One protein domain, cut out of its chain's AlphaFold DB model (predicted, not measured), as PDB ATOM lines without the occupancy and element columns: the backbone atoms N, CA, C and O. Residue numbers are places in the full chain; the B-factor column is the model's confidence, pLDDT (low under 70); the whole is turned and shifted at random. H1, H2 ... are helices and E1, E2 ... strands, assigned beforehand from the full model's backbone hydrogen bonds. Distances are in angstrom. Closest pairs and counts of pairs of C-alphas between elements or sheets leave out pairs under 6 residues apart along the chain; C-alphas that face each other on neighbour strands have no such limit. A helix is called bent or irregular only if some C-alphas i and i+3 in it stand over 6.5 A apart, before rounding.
ATOM      1  N   LYS A   3      12.548  87.584  89.870       90.06
ATOM      2  CA  LYS A   3      12.566  86.874  88.585       90.06
ATOM      3  C   LYS A   3      11.270  86.104  88.312       90.06
ATOM      4  O   LYS A   3      10.793  86.105  87.187       90.06
ATOM      5  N   GLN A   4      10.668  85.503  89.338       91.75
ATOM      6  CA  GLN A   4       9.370  84.829  89.213       91.75
ATOM      7  C   GLN A   4       8.265  85.804  88.789       91.75
ATOM      8  O   GLN A   4       7.521  85.506  87.858       91.75
ATOM      9  N   GLN A   5       8.207  86.988  89.409       90.88
ATOM     10  CA  GLN A   5       7.250  88.027  89.034       90.88
ATOM     11  C   GLN A   5       7.464  88.503  87.595       90.88
ATOM     12  O   GLN A   5       6.506  88.613  86.835       90.88
ATOM     13  N   LEU A   6       8.716  88.760  87.202       91.31
ATOM     14  CA  LEU A   6       9.039  89.184  85.836       91.31
ATOM     15  C   LEU A   6       8.622  88.125  84.815       91.31
ATOM     16  O   LEU A   6       7.945  88.447  83.844       91.31
ATOM     17  N   MET A   7       8.951  86.860  85.089       93.88
ATOM     18  CA  MET A   7       8.569  85.724  84.256       93.88
ATOM     19  C   MET A   7       7.047  85.629  84.093       93.88
ATOM     20  O   MET A   7       6.577  85.429  82.977       93.88
ATOM     21  N   ALA A   8       6.278  85.820  85.168       92.94
ATOM     22  CA  ALA A   8       4.819  85.853  85.102       92.94
ATOM     23  C   ALA A   8       4.307  87.040  84.263       92.94
ATOM     24  O   ALA A   8       3.486  86.845  83.368       92.94
ATOM     25  N   ASN A   9       4.847  88.244  84.481       91.25
ATOM     26  CA  ASN A   9       4.455  89.460  83.758       91.25
ATOM     27  C   ASN A   9       4.666  89.350  82.239       91.25
ATOM     28  O   ASN A   9       3.888  89.901  81.466       91.25
ATOM     29  N   GLN A  10       5.711  88.639  81.806       93.19
ATOM     30  CA  GLN A  10       6.038  88.442  80.388       93.19
ATOM     31  C   GLN A  10       5.468  87.138  79.798       93.19
ATOM     32  O   GLN A  10       5.875  86.721  78.711       93.19
ATOM     33  N   GLY A  11       4.575  86.447  80.520       94.31
ATOM     34  CA  GLY A  11       3.991  85.174  80.080       94.31
ATOM     35  C   GLY A  11       5.035  84.081  79.823       94.31
ATOM     36  O   GLY A  11       4.871  83.256  78.926       94.31
ATOM     37  N   GLY A  12       6.154  84.123  80.547       94.25
ATOM     38  CA  GLY A  12       7.274  83.198  80.396       94.25
ATOM     39  C   GLY A  12       8.064  83.354  79.096       94.25
ATOM     40  O   GLY A  12       8.856  82.470  78.780       94.25
ATOM     41  N   ARG A  13       7.883  84.438  78.326       96.44
ATOM     42  CA  ARG A  13       8.543  84.644  77.024       96.44
ATOM     43  C   ARG A  13       9.515  85.814  77.034       96.44
ATOM     44  O   ARG A  13       9.239  86.867  77.594       96.44
ATOM     45  N   CYS A  14      10.653  85.646  76.373       94.69
ATOM     46  CA  CYS A  14      11.664  86.679  76.180       94.69
ATOM     47  C   CYS A  14      11.111  87.774  75.251       94.69
ATOM     48  O   CYS A  14      10.738  87.450  74.120       94.69
ATOM     49  N   PRO A  15      11.112  89.059  75.648       92.50
ATOM     50  CA  PRO A  15      10.562  90.141  74.827       92.50
ATOM     51  C   PRO A  15      11.351  90.394  73.531       92.50
ATOM     52  O   PRO A  15      10.824  91.002  72.608       92.50
ATOM     53  N   VAL A  16      12.596  89.912  73.430       92.94
ATOM     54  CA  VAL A  16      13.460  90.122  72.252       92.94
ATOM     55  C   VAL A  16      13.232  89.073  71.165       92.94
ATOM     56  O   VAL A  16      13.269  89.387  69.983       92.94
ATOM     57  N   CYS A  17      13.047  87.805  71.547       94.81
ATOM     58  CA  CYS A  17      12.976  86.692  70.587       94.81
ATOM     59  C   CYS A  17      11.706  85.839  70.692       94.81
ATOM     60  O   CYS A  17      11.600  84.831  69.995       94.81
ATOM     61  N   ALA A  18      10.783  86.197  71.588       94.94
ATOM     62  CA  ALA A  18       9.526  85.506  71.882       94.94
ATOM     63  C   ALA A  18       9.641  84.041  72.368       94.94
ATOM     64  O   ALA A  18       8.620  83.390  72.590       94.94
ATOM     65  N   ARG A  19      10.856  83.512  72.576       96.00
ATOM     66  CA  ARG A  19      11.096  82.156  73.113       96.00
ATOM     67  C   ARG A  19      11.002  82.126  74.639       96.00
ATOM     68  O   ARG A  19      11.185  83.157  75.278       96.00
ATOM     69  N   GLY A  20      10.765  80.946  75.213       96.44
ATOM     70  CA  GLY A  20      10.646  80.761  76.663       96.44
ATOM     71  C   GLY A  20      11.885  81.216  77.443       96.44
ATOM     72  O   GLY A  20      13.001  80.998  76.974       96.44
ATOM     73  N   VAL A  21      11.689  81.841  78.606       95.75
ATOM     74  CA  VAL A  21      12.753  82.207  79.565       95.75
ATOM     75  C   VAL A  21      12.764  81.270  80.773       95.75
ATOM     76  O   VAL A  21      11.755  80.645  81.094       95.75
ATOM     77  N   ALA A  22      13.900  81.200  81.458       93.69
ATOM     78  CA  ALA A  22      14.104  80.483  82.709       93.69
ATOM     79  C   ALA A  22      14.485  81.447  83.843       93.69
ATOM     80  O   ALA A  22      14.968  82.554  83.620       93.69
ATOM     81  N   LEU A  23      14.342  81.017  85.099       90.38
ATOM     82  CA  LEU A  23      14.746  81.823  86.264       90.38
ATOM     83  C   LEU A  23      16.266  82.070  86.340       90.38
ATOM     84  O   LEU A  23      16.723  82.967  87.052       90.38
ATOM     85  N   THR A  24      17.056  81.294  85.605       88.69
ATOM     86  CA  THR A  24      18.500  81.500  85.454       88.69
ATOM     87  C   THR A  24      18.839  82.631  84.485       88.69
ATOM     88  O   THR A  24      19.963  83.114  84.533       88.69
ATOM     89  N   ASP A  25      17.889  83.086  83.661       90.62
ATOM     90  CA  ASP A  25      18.113  84.165  82.696       90.62
ATOM     91  C   ASP A  25      18.348  85.526  83.376       90.62
ATOM     92  O   ASP A  25      18.093  85.734  84.574       90.62
ATOM     93  N   THR A  26      18.857  86.467  82.584       88.69
ATOM     94  CA  THR A  26      19.310  87.779  83.039       88.69
ATOM     95  C   THR A  26      18.153  88.765  83.166       88.69
ATOM     96  O   THR A  26      17.284  88.863  82.300       88.69
ATOM     97  N   VAL A  27      18.157  89.531  84.258       89.56
ATOM     98  CA  VAL A  27      17.247  90.666  84.449       89.56
ATOM     99  C   VAL A  27      17.810  91.872  83.708       89.56
ATOM    100  O   VAL A  27      18.969  92.233  83.895       89.56
ATOM    101  N   HIS A  28      16.980  92.512  82.897       88.44
ATOM    102  CA  HIS A  28      17.353  93.654  82.080       88.44
ATOM    103  C   HIS A  28      16.407  94.833  82.316       88.44
ATOM    104  O   HIS A  28      15.193  94.652  82.418       88.44
ATOM    105  N   HIS A  29      16.970  96.041  82.379       87.12
ATOM    106  CA  HIS A  29      16.206  97.284  82.408       87.12
ATOM    107  C   HIS A  29      15.881  97.718  80.978       87.12
ATOM    108  O   HIS A  29      16.786  98.063  80.229       87.12
ATOM    109  N   VAL A  30      14.596  97.769  80.618       84.00
ATOM    110  CA  VAL A  30      14.151  98.232  79.285       84.00
ATOM    111  C   VAL A  30      14.284  99.745  79.108       84.00
ATOM    112  O   VAL A  30      14.163 100.264  78.003       84.00
ATOM    113  N   SER A  31      14.492 100.472  80.205       76.38
ATOM    114  CA  SER A  31      14.633 101.920  80.205       76.38
ATOM    115  C   SER A  31      15.601 102.373  81.287       76.38
ATOM    116  O   SER A  31      15.546 101.903  82.422       76.38
ATOM    117  N   TYR A  32      16.435 103.351  80.937       69.44
ATOM    118  CA  TYR A  32      17.330 104.049  81.861       69.44
ATOM    119  C   TYR A  32      16.744 105.365  82.388       69.44
ATOM    120  O   TYR A  32      17.471 106.158  82.987       69.44
ATOM    121  N   LEU A  33      15.438 105.606  82.190       68.88
ATOM    122  CA  LEU A  33      14.749 106.799  82.707       68.88
ATOM    123  C   LEU A  33      14.916 106.959  84.226       68.88
ATOM    124  O   LEU A  33      14.890 108.075  84.736       68.88
ATOM    125  N   ARG A  34      15.134 105.851  84.943       69.25
ATOM    126  CA  ARG A  34      15.590 105.846  86.332       69.25
ATOM    127  C   ARG A  34      16.917 105.107  86.411       69.25
ATOM    128  O   ARG A  34      16.972 103.900  86.193       69.25
ATOM    129  N   ARG A  35      17.994 105.830  86.722       72.31
ATOM    130  CA  ARG A  35      19.278 105.200  87.046       72.31
ATOM    131  C   ARG A  35      19.156 104.532  88.410       72.31
ATOM    132  O   ARG A  35      18.635 105.143  89.340       72.31
ATOM    133  N   CYS A  36      19.647 103.302  88.534       77.38
ATOM    134  CA  CYS A  36      19.727 102.630  89.827       77.38
ATOM    135  C   CYS A  36      20.545 103.491  90.803       77.38
ATOM    136  O   CYS A  36      21.685 103.836  90.506       77.38
ATOM    137  N   VAL A  37      19.980 103.799  91.972       71.88
ATOM    138  CA  VAL A  37      20.634 104.606  93.025       71.88
ATOM    139  C   VAL A  37      21.351 103.707  94.047       71.88
ATOM    140  O   VAL A  37      21.546 104.067  95.201       71.88
ATOM    141  N   TYR A  38      21.706 102.485  93.650       68.44
ATOM    142  CA  TYR A  38      22.262 101.501  94.573       68.44
ATOM    143  C   TYR A  38      23.667 101.909  95.028       68.44
ATOM    144  O   TYR A  38      24.568 102.078  94.207       68.44
ATOM    145  N   THR A  39      23.857 102.007  96.343       65.25
ATOM    146  CA  THR A  39      25.168 102.196  96.983       65.25
ATOM    147  C   THR A  39      25.976 100.897  97.043       65.25
ATOM    148  O   THR A  39      27.199 100.934  97.133       65.25
ATOM    149  N   HIS A  40      25.300  99.749  96.955       67.75
ATOM    150  CA  HIS A  40      25.900  98.416  96.950       67.75
ATOM    151  C   HIS A  40      25.861  97.790  95.551       67.75
ATOM    152  O   HIS A  40      24.845  97.819  94.857       67.75
ATOM    153  N   GLN A  41      26.968  97.189  95.136       78.88
ATOM    154  CA  GLN A  41      27.050  96.414  93.902       78.88
ATOM    155  C   GLN A  41      27.403  94.975  94.257       78.88
ATOM    156  O   GLN A  41      28.092  94.729  95.245       78.88
ATOM    157  N   VAL A  42      26.921  94.032  93.458       80.38
ATOM    158  CA  VAL A  42      27.308  92.625  93.560       80.38
ATOM    159  C   VAL A  42      28.114  92.247  92.322       80.38
ATOM    160  O   VAL A  42      27.885  92.783  91.233       80.38
ATOM    161  N   GLU A  43      29.085  91.357  92.496       82.12
ATOM    162  CA  GLU A  43      29.860  90.813  91.387       82.12
ATOM    163  C   GLU A  43      29.156  89.614  90.763       82.12
ATOM    164  O   GLU A  43      28.670  88.713  91.448       82.12
ATOM    165  N   PHE A  44      29.164  89.586  89.436       78.62
ATOM    166  CA  PHE A  44      28.709  88.457  88.645       78.62
ATOM    167  C   PHE A  44      29.807  88.018  87.685       78.62
ATOM    168  O   PHE A  44      30.521  88.843  87.108       78.62
ATOM    169  N   SER A  45      29.906  86.707  87.468       78.19
ATOM    170  CA  SER A  45      30.726  86.173  86.385       78.19
ATOM    171  C   SER A  45      30.065  86.496  85.046       78.19
ATOM    172  O   SER A  45      28.941  86.083  84.776       78.19
ATOM    173  N   ALA A  46      30.776  87.241  84.205       75.69
ATOM    174  CA  ALA A  46      30.426  87.529  82.819       75.69
ATOM    175  C   ALA A  46      31.491  86.933  81.891       75.69
ATOM    176  O   ALA A  46      31.998  87.602  80.980       75.69
ATOM    177  N   ALA A  47      31.868  85.685  82.177       79.00
ATOM    178  CA  ALA A  47      32.847  84.930  81.421       79.00
ATOM    179  C   ALA A  47      32.508  84.935  79.922       79.00
ATOM    180  O   ALA A  47      31.381  84.685  79.501       79.00
ATOM    181  N   THR A  48      33.515  85.207  79.099       75.94
ATOM    182  CA  THR A  48      33.428  85.095  77.636       75.94
ATOM    183  C   THR A  48      34.562  84.202  77.139       75.94
ATOM    184  O   THR A  48      35.584  84.122  77.821       75.94
ATOM    185  N   PRO A  49      34.478  83.600  75.936       81.19
ATOM    186  CA  PRO A  49      35.571  82.777  75.406       81.19
ATOM    187  C   PRO A  49      36.924  83.507  75.367       81.19
ATOM    188  O   PRO A  49      37.964  82.907  75.599       81.19
ATOM    189  N   LYS A  50      36.908  84.825  75.118       82.25
ATOM    190  CA  LYS A  50      38.115  85.672  75.109       82.25
ATOM    191  C   LYS A  50      38.575  86.105  76.506       82.25
ATOM    192  O   LYS A  50      39.716  86.529  76.657       82.25
ATOM    193  N   ARG A  51      37.690  86.083  77.507       82.44
ATOM    194  CA  ARG A  51      37.960  86.492  78.895       82.44
ATOM    195  C   ARG A  51      37.187  85.573  79.852       82.44
ATOM    196  O   ARG A  51      36.090  85.947  80.277       82.44
ATOM    197  N   PRO A  52      37.721  84.380  80.166       83.75
ATOM    198  CA  PRO A  52      37.001  83.362  80.935       83.75
ATOM    199  C   PRO A  52      36.785  83.759  82.401       83.75
ATOM    200  O   PRO A  52      35.804  83.344  83.000       83.75
ATOM    201  N   ASN A  53      37.636  84.631  82.947       88.69
ATOM    202  CA  ASN A  53      37.559  85.091  84.339       88.69
ATOM    203  C   ASN A  53      36.973  86.507  84.467       88.69
ATOM    204  O   ASN A  53      37.249  87.208  85.434       88.69
ATOM    205  N   LYS A  54      36.235  86.989  83.459       84.19
ATOM    206  CA  LYS A  54      35.665  88.339  83.504       84.19
ATOM    207  C   LYS A  54      34.559  88.394  84.559       84.19
ATOM    208  O   LYS A  54      33.525  87.755  84.381       84.19
ATOM    209  N   THR A  55      34.737  89.220  85.584       85.19
ATOM    210  CA  THR A  55      33.659  89.642  86.484       85.19
ATOM    211  C   THR A  55      33.134  91.016  86.073       85.19
ATOM    212  O   THR A  55      33.816  91.800  85.404       85.19
ATOM    213  N   VAL A  56      31.875  91.286  86.402       81.62
ATOM    214  CA  VAL A  56      31.252  92.605  86.273       81.62
ATOM    215  C   VAL A  56      30.491  92.913  87.547       81.62
ATOM    216  O   VAL A  56      29.888  92.021  88.142       81.62
ATOM    217  N   THR A  57      30.489  94.178  87.944       81.38
ATOM    218  CA  THR A  57      29.657  94.644  89.045       81.38
ATOM    219  C   THR A  57      28.348  95.196  88.502       81.38
ATOM    220  O   THR A  57      28.317  95.946  87.523       81.38
ATOM    221  N   ALA A  58      27.241  94.812  89.129       76.69
ATOM    222  CA  ALA A  58      25.939  95.388  88.840       76.69
ATOM    223  C   ALA A  58      25.116  95.506  90.130       76.69
ATOM    224  O   ALA A  58      25.284  94.706  91.053       76.69
ATOM    225  N   PRO A  59      24.232  96.509  90.230       78.62
ATOM    226  CA  PRO A  59      23.330  96.618  91.364       78.62
ATOM    227  C   PRO A  59      22.357  95.424  91.383       78.62
ATOM    228  O   PRO A  59      21.770  95.100  90.342       78.62
ATOM    229  N   PRO A  60      22.152  94.763  92.537       81.75
ATOM    230  CA  PRO A  60      21.206  93.661  92.629       81.75
ATOM    231  C   PRO A  60      19.772  94.200  92.560       81.75
ATOM    232  O   PRO A  60      19.378  95.077  93.323       81.75
ATOM    233  N   CYS A  61      18.957  93.667  91.645       81.06
ATOM    234  CA  CYS A  61      17.527  94.002  91.609       81.06
ATOM    235  C   CYS A  61      16.751  93.310  92.743       81.06
ATOM    236  O   CYS A  61      15.708  93.795  93.177       81.06
ATOM    237  N   GLU A  62      17.241  92.168  93.220       78.44
ATOM    238  CA  GLU A  62      16.660  91.470  94.363       78.44
ATOM    239  C   GLU A  62      16.999  92.199  95.666       78.44
ATOM    240  O   GLU A  62      18.151  92.549  95.902       78.44
ATOM    241  N   GLY A  63      15.982  92.463  96.491       76.06
ATOM    242  CA  GLY A  63      16.133  93.264  97.711       76.06
ATOM    243  C   GLY A  63      16.200  94.779  97.478       76.06
ATOM    244  O   GLY A  63      16.415  95.522  98.431       76.06
ATOM    245  N   CYS A  64      15.991  95.253  96.243       79.81
ATOM    246  CA  CYS A  64      15.991  96.682  95.938       79.81
ATOM    247  C   CYS A  64      14.819  97.410  96.627       79.81
ATOM    248  O   CYS A  64      13.667  97.063  96.359       79.81
ATOM    249  N   PRO A  65      15.059  98.473  97.426       79.00
ATOM    250  CA  PRO A  65      13.985  99.224  98.088       79.00
ATOM    251  C   PRO A  65      13.098  99.994  97.097       79.00
ATOM    252  O   PRO A  65      11.970 100.350  97.416       79.00
ATOM    253  N   GLN A  66      13.592 100.242  95.880       79.50
ATOM    254  CA  GLN A  66      12.848 100.896  94.799       79.50
ATOM    255  C   GLN A  66      12.314  99.899  93.759       79.50
ATOM    256  O   GLN A  66      11.897 100.310  92.674       79.50
ATOM    257  N   LEU A  67      12.322  98.595  94.066       81.19
ATOM    258  CA  LEU A  67      11.939  97.550  93.118       81.19
ATOM    259  C   LEU A  67      10.565  97.803  92.499       81.19
ATOM    260  O   LEU A  67      10.429  97.648  91.293       81.19
ATOM    261  N   GLU A  68       9.568  98.216  93.281       82.81
ATOM    262  CA  GLU A  68       8.208  98.457  92.778       82.81
ATOM    263  C   GLU A  68       8.174  99.478  91.635       82.81
ATOM    264  O   GLU A  68       7.450  99.310  90.653       82.81
ATOM    265  N   GLN A  69       9.017 100.507  91.723       81.56
ATOM    266  CA  GLN A  69       9.114 101.557  90.712       81.56
ATOM    267  C   GLN A  69       9.782 101.036  89.434       81.56
ATOM    268  O   GLN A  69       9.406 101.434  88.332       81.56
ATOM    269  N   CYS A  70      10.756 100.132  89.577       83.25
ATOM    270  CA  CYS A  70      11.475  99.532  88.456       83.25
ATOM    271  C   CYS A  70      10.795  98.276  87.900       83.25
ATOM    272  O   CYS A  70      11.074  97.909  86.768       83.25
ATOM    273  N   ALA A  71       9.889  97.623  88.630       82.50
ATOM    274  CA  ALA A  71       9.307  96.332  88.253       82.50
ATOM    275  C   ALA A  71       8.598  96.372  86.889       82.50
ATOM    276  O   ALA A  71       8.595  95.382  86.164       82.50
ATOM    277  N   ARG A  72       8.045  97.533  86.517       84.25
ATOM    278  CA  ARG A  72       7.423  97.785  85.203       84.25
ATOM    279  C   ARG A  72       8.424  98.044  84.073       84.25
ATOM    280  O   ARG A  72       8.048  98.025  82.908       84.25
ATOM    281  N   LEU A  73       9.672  98.326  84.424       86.94
ATOM    282  CA  LEU A  73      10.785  98.631  83.526       86.94
ATOM    283  C   LEU A  73      11.822  97.497  83.498       86.94
ATOM    284  O   LEU A  73      12.887  97.647  82.903       86.94
ATOM    285  N   LEU A  74      11.525  96.378  84.153       89.50
ATOM    286  CA  LEU A  74      12.378  95.205  84.237       89.50
ATOM    287  C   LEU A  74      11.771  94.058  83.435       89.50
ATOM    288  O   LEU A  74      10.557  93.863  83.428       89.50
ATOM    289  N   VAL A  75      12.630  93.272  82.794       91.94
ATOM    290  CA  VAL A  75      12.255  92.060  82.054       91.94
ATOM    291  C   VAL A  75      13.313  90.976  82.234       91.94
ATOM    292  O   VAL A  75      14.481  91.286  82.465       91.94
ATOM    293  N   LEU A  76      12.929  89.703  82.102       93.38
ATOM    294  CA  LEU A  76      13.890  88.616  81.912       93.38
ATOM    295  C   LEU A  76      14.200  88.431  80.429       93.38
ATOM    296  O   LEU A  76      13.297  88.340  79.593       93.38
ATOM    297  N   VAL A  77      15.484  88.329  80.112       94.00
ATOM    298  CA  VAL A  77      15.996  88.091  78.763       94.00
ATOM    299  C   VAL A  77      17.101  87.047  78.803       94.00
ATOM    300  O   VAL A  77      17.905  87.008  79.732       94.00
ATOM    301  N   HIS A  78      17.189  86.231  77.753       93.06
ATOM    302  CA  HIS A  78      18.338  85.346  77.563       93.06
ATOM    303  C   HIS A  78      19.630  86.153  77.509       93.06
ATOM    304  O   HIS A  78      19.655  87.222  76.894       93.06
ATOM    305  N   ASP A  79      20.729  85.582  77.993       86.69
ATOM    306  CA  ASP A  79      22.041  86.234  77.938       86.69
ATOM    307  C   ASP A  79      22.417  86.637  76.512       86.69
ATOM    308  O   ASP A  79      22.872  87.752  76.273       86.69
ATOM    309  N   LYS A  80      22.152  85.781  75.518       87.50
ATOM    310  CA  LYS A  80      22.389  86.130  74.108       87.50
ATOM    311  C   LYS A  80      21.583  87.359  73.668       87.50
ATOM    312  O   LYS A  80      22.102  88.196  72.941       87.50
ATOM    313  N   CYS A  81      20.328  87.474  74.105       90.19
ATOM    314  CA  CYS A  81      19.440  88.582  73.759       90.19
ATOM    315  C   CYS A  81      19.870  89.860  74.479       90.19
ATOM    316  O   CYS A  81      19.889  90.918  73.864       90.19
ATOM    317  N   HIS A  82      20.304  89.742  75.735       89.38
ATOM    318  CA  HIS A  82      20.923  90.828  76.484       89.38
ATOM    319  C   HIS A  82      22.143  91.397  75.746       89.38
ATOM    320  O   HIS A  82      22.250  92.602  75.535       89.38
ATOM    321  N   HIS A  83      23.035  90.524  75.267       84.56
ATOM    322  CA  HIS A  83      24.192  90.941  74.473       84.56
ATOM    323  C   HIS A  83      23.798  91.607  73.149       84.56
ATOM    324  O   HIS A  83      24.494  92.518  72.713       84.56
ATOM    325  N   LEU A  84      22.712  91.166  72.503       85.94
ATOM    326  CA  LEU A  84      22.203  91.796  71.281       85.94
ATOM    327  C   LEU A  84      21.688  93.217  71.537       85.94
ATOM    328  O   LEU A  84      21.963  94.096  70.729       85.94
ATOM    329  N   ILE A  85      20.999  93.448  72.660       84.75
ATOM    330  CA  ILE A  85      20.499  94.780  73.042       84.75
ATOM    331  C   ILE A  85      21.657  95.773  73.235       84.75
ATOM    332  O   ILE A  85      21.551  96.927  72.836       84.75
ATOM    333  N   HIS A  86      22.773  95.329  73.818       78.81
ATOM    334  CA  HIS A  86      23.931  96.182  74.127       78.81
ATOM    335  C   HIS A  86      25.013  96.214  73.044       78.81
ATOM    336  O   HIS A  86      26.086  96.765  73.274       78.81
ATOM    337  N   LYS A  87      24.777  95.598  71.882       70.38
ATOM    338  CA  LYS A  87      25.764  95.512  70.796       70.38
ATOM    339  C   LYS A  87      25.825  96.757  69.899       70.38
ATOM    340  O   LYS A  87      26.441  96.679  68.837       70.38
TER     341      LYS A  87
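AT A GLANCE: This is residues 3 to 87 of the 88 residues of an uncharacterized protein of Pseudomonas sp. Leaf58 (UniProt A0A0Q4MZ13). A two-stranded ribbon, E1 beside E4, forms the small core, with H1 on the E4 side, H3 on the E1 side and H2 at one end, leading straight into E4. A second ribbon, the hairpin E2 and E3, lies off to one side of this core. The printed part has 85 residues, with three named helices and four named strands in the order H1 E1 E2 E3 H2 E4 H3; both two-strand sheets are antiparallel. The class is mixed, helices and strands, with under half of the residues in named elements. The whole is compact, with a radius of gyration of the C-alphas of 13.2 A and spans of 35 by 34 by 21 A.

IN THESE COORDINATES: H1, residues 3 to 9, begins at C-alpha 3 (12.566, 86.874, 88.585) and is 9.8 A long. E1, residues 26 to 29, is 10.0 A; E2, residues 42 to 45, 10.2 A; E3, residues 55 to 58, 9.9 A. H2, residues 67 to 73, is 9.7 A long and only just irregular: C-alphas 69 and 72 are 6.9 A apart. E4, residues 74 to 77, is 9.7 A. H3, residues 79 to 85, is 10.0 A and ends at C-alpha 85 (20.499, 94.780, 73.042).

HOW THE PARTS SIT: E1 and E4 are antiparallel at 141 degrees, with N 28 and O 75 within hydrogen-bond range at 2.8 A. The closest C-alphas of H1 and E4, Leu 6 and Val 75, are 5.7 A apart; those of E1 and H3, Thr 26 and Asp 79, 6.0 A. H1 and H2 are close but not clearly touching, with C-alphas of Leu 6 and Ala 71 closest at 7.6 A. In the hairpin E2 and E3, N 44 and O 56 are 2.9 A apart; both strands are apart from E1 and E4. Each O i to N i+4 pair is within range in H1 and H3; H2 has 1 of 3, and 2 of 4 O i to N i+3 pairs.

THE WHOLE: The C-alphas farthest apart, of Lys 50 and Glu 68, are 37.0 A apart. The printed part has no cut; the links H1 to E1 and E1 to E2 are long. Mean pLDDT of the printed part is 84.5, with residues 32 to 34 and 38 to 40 under 70.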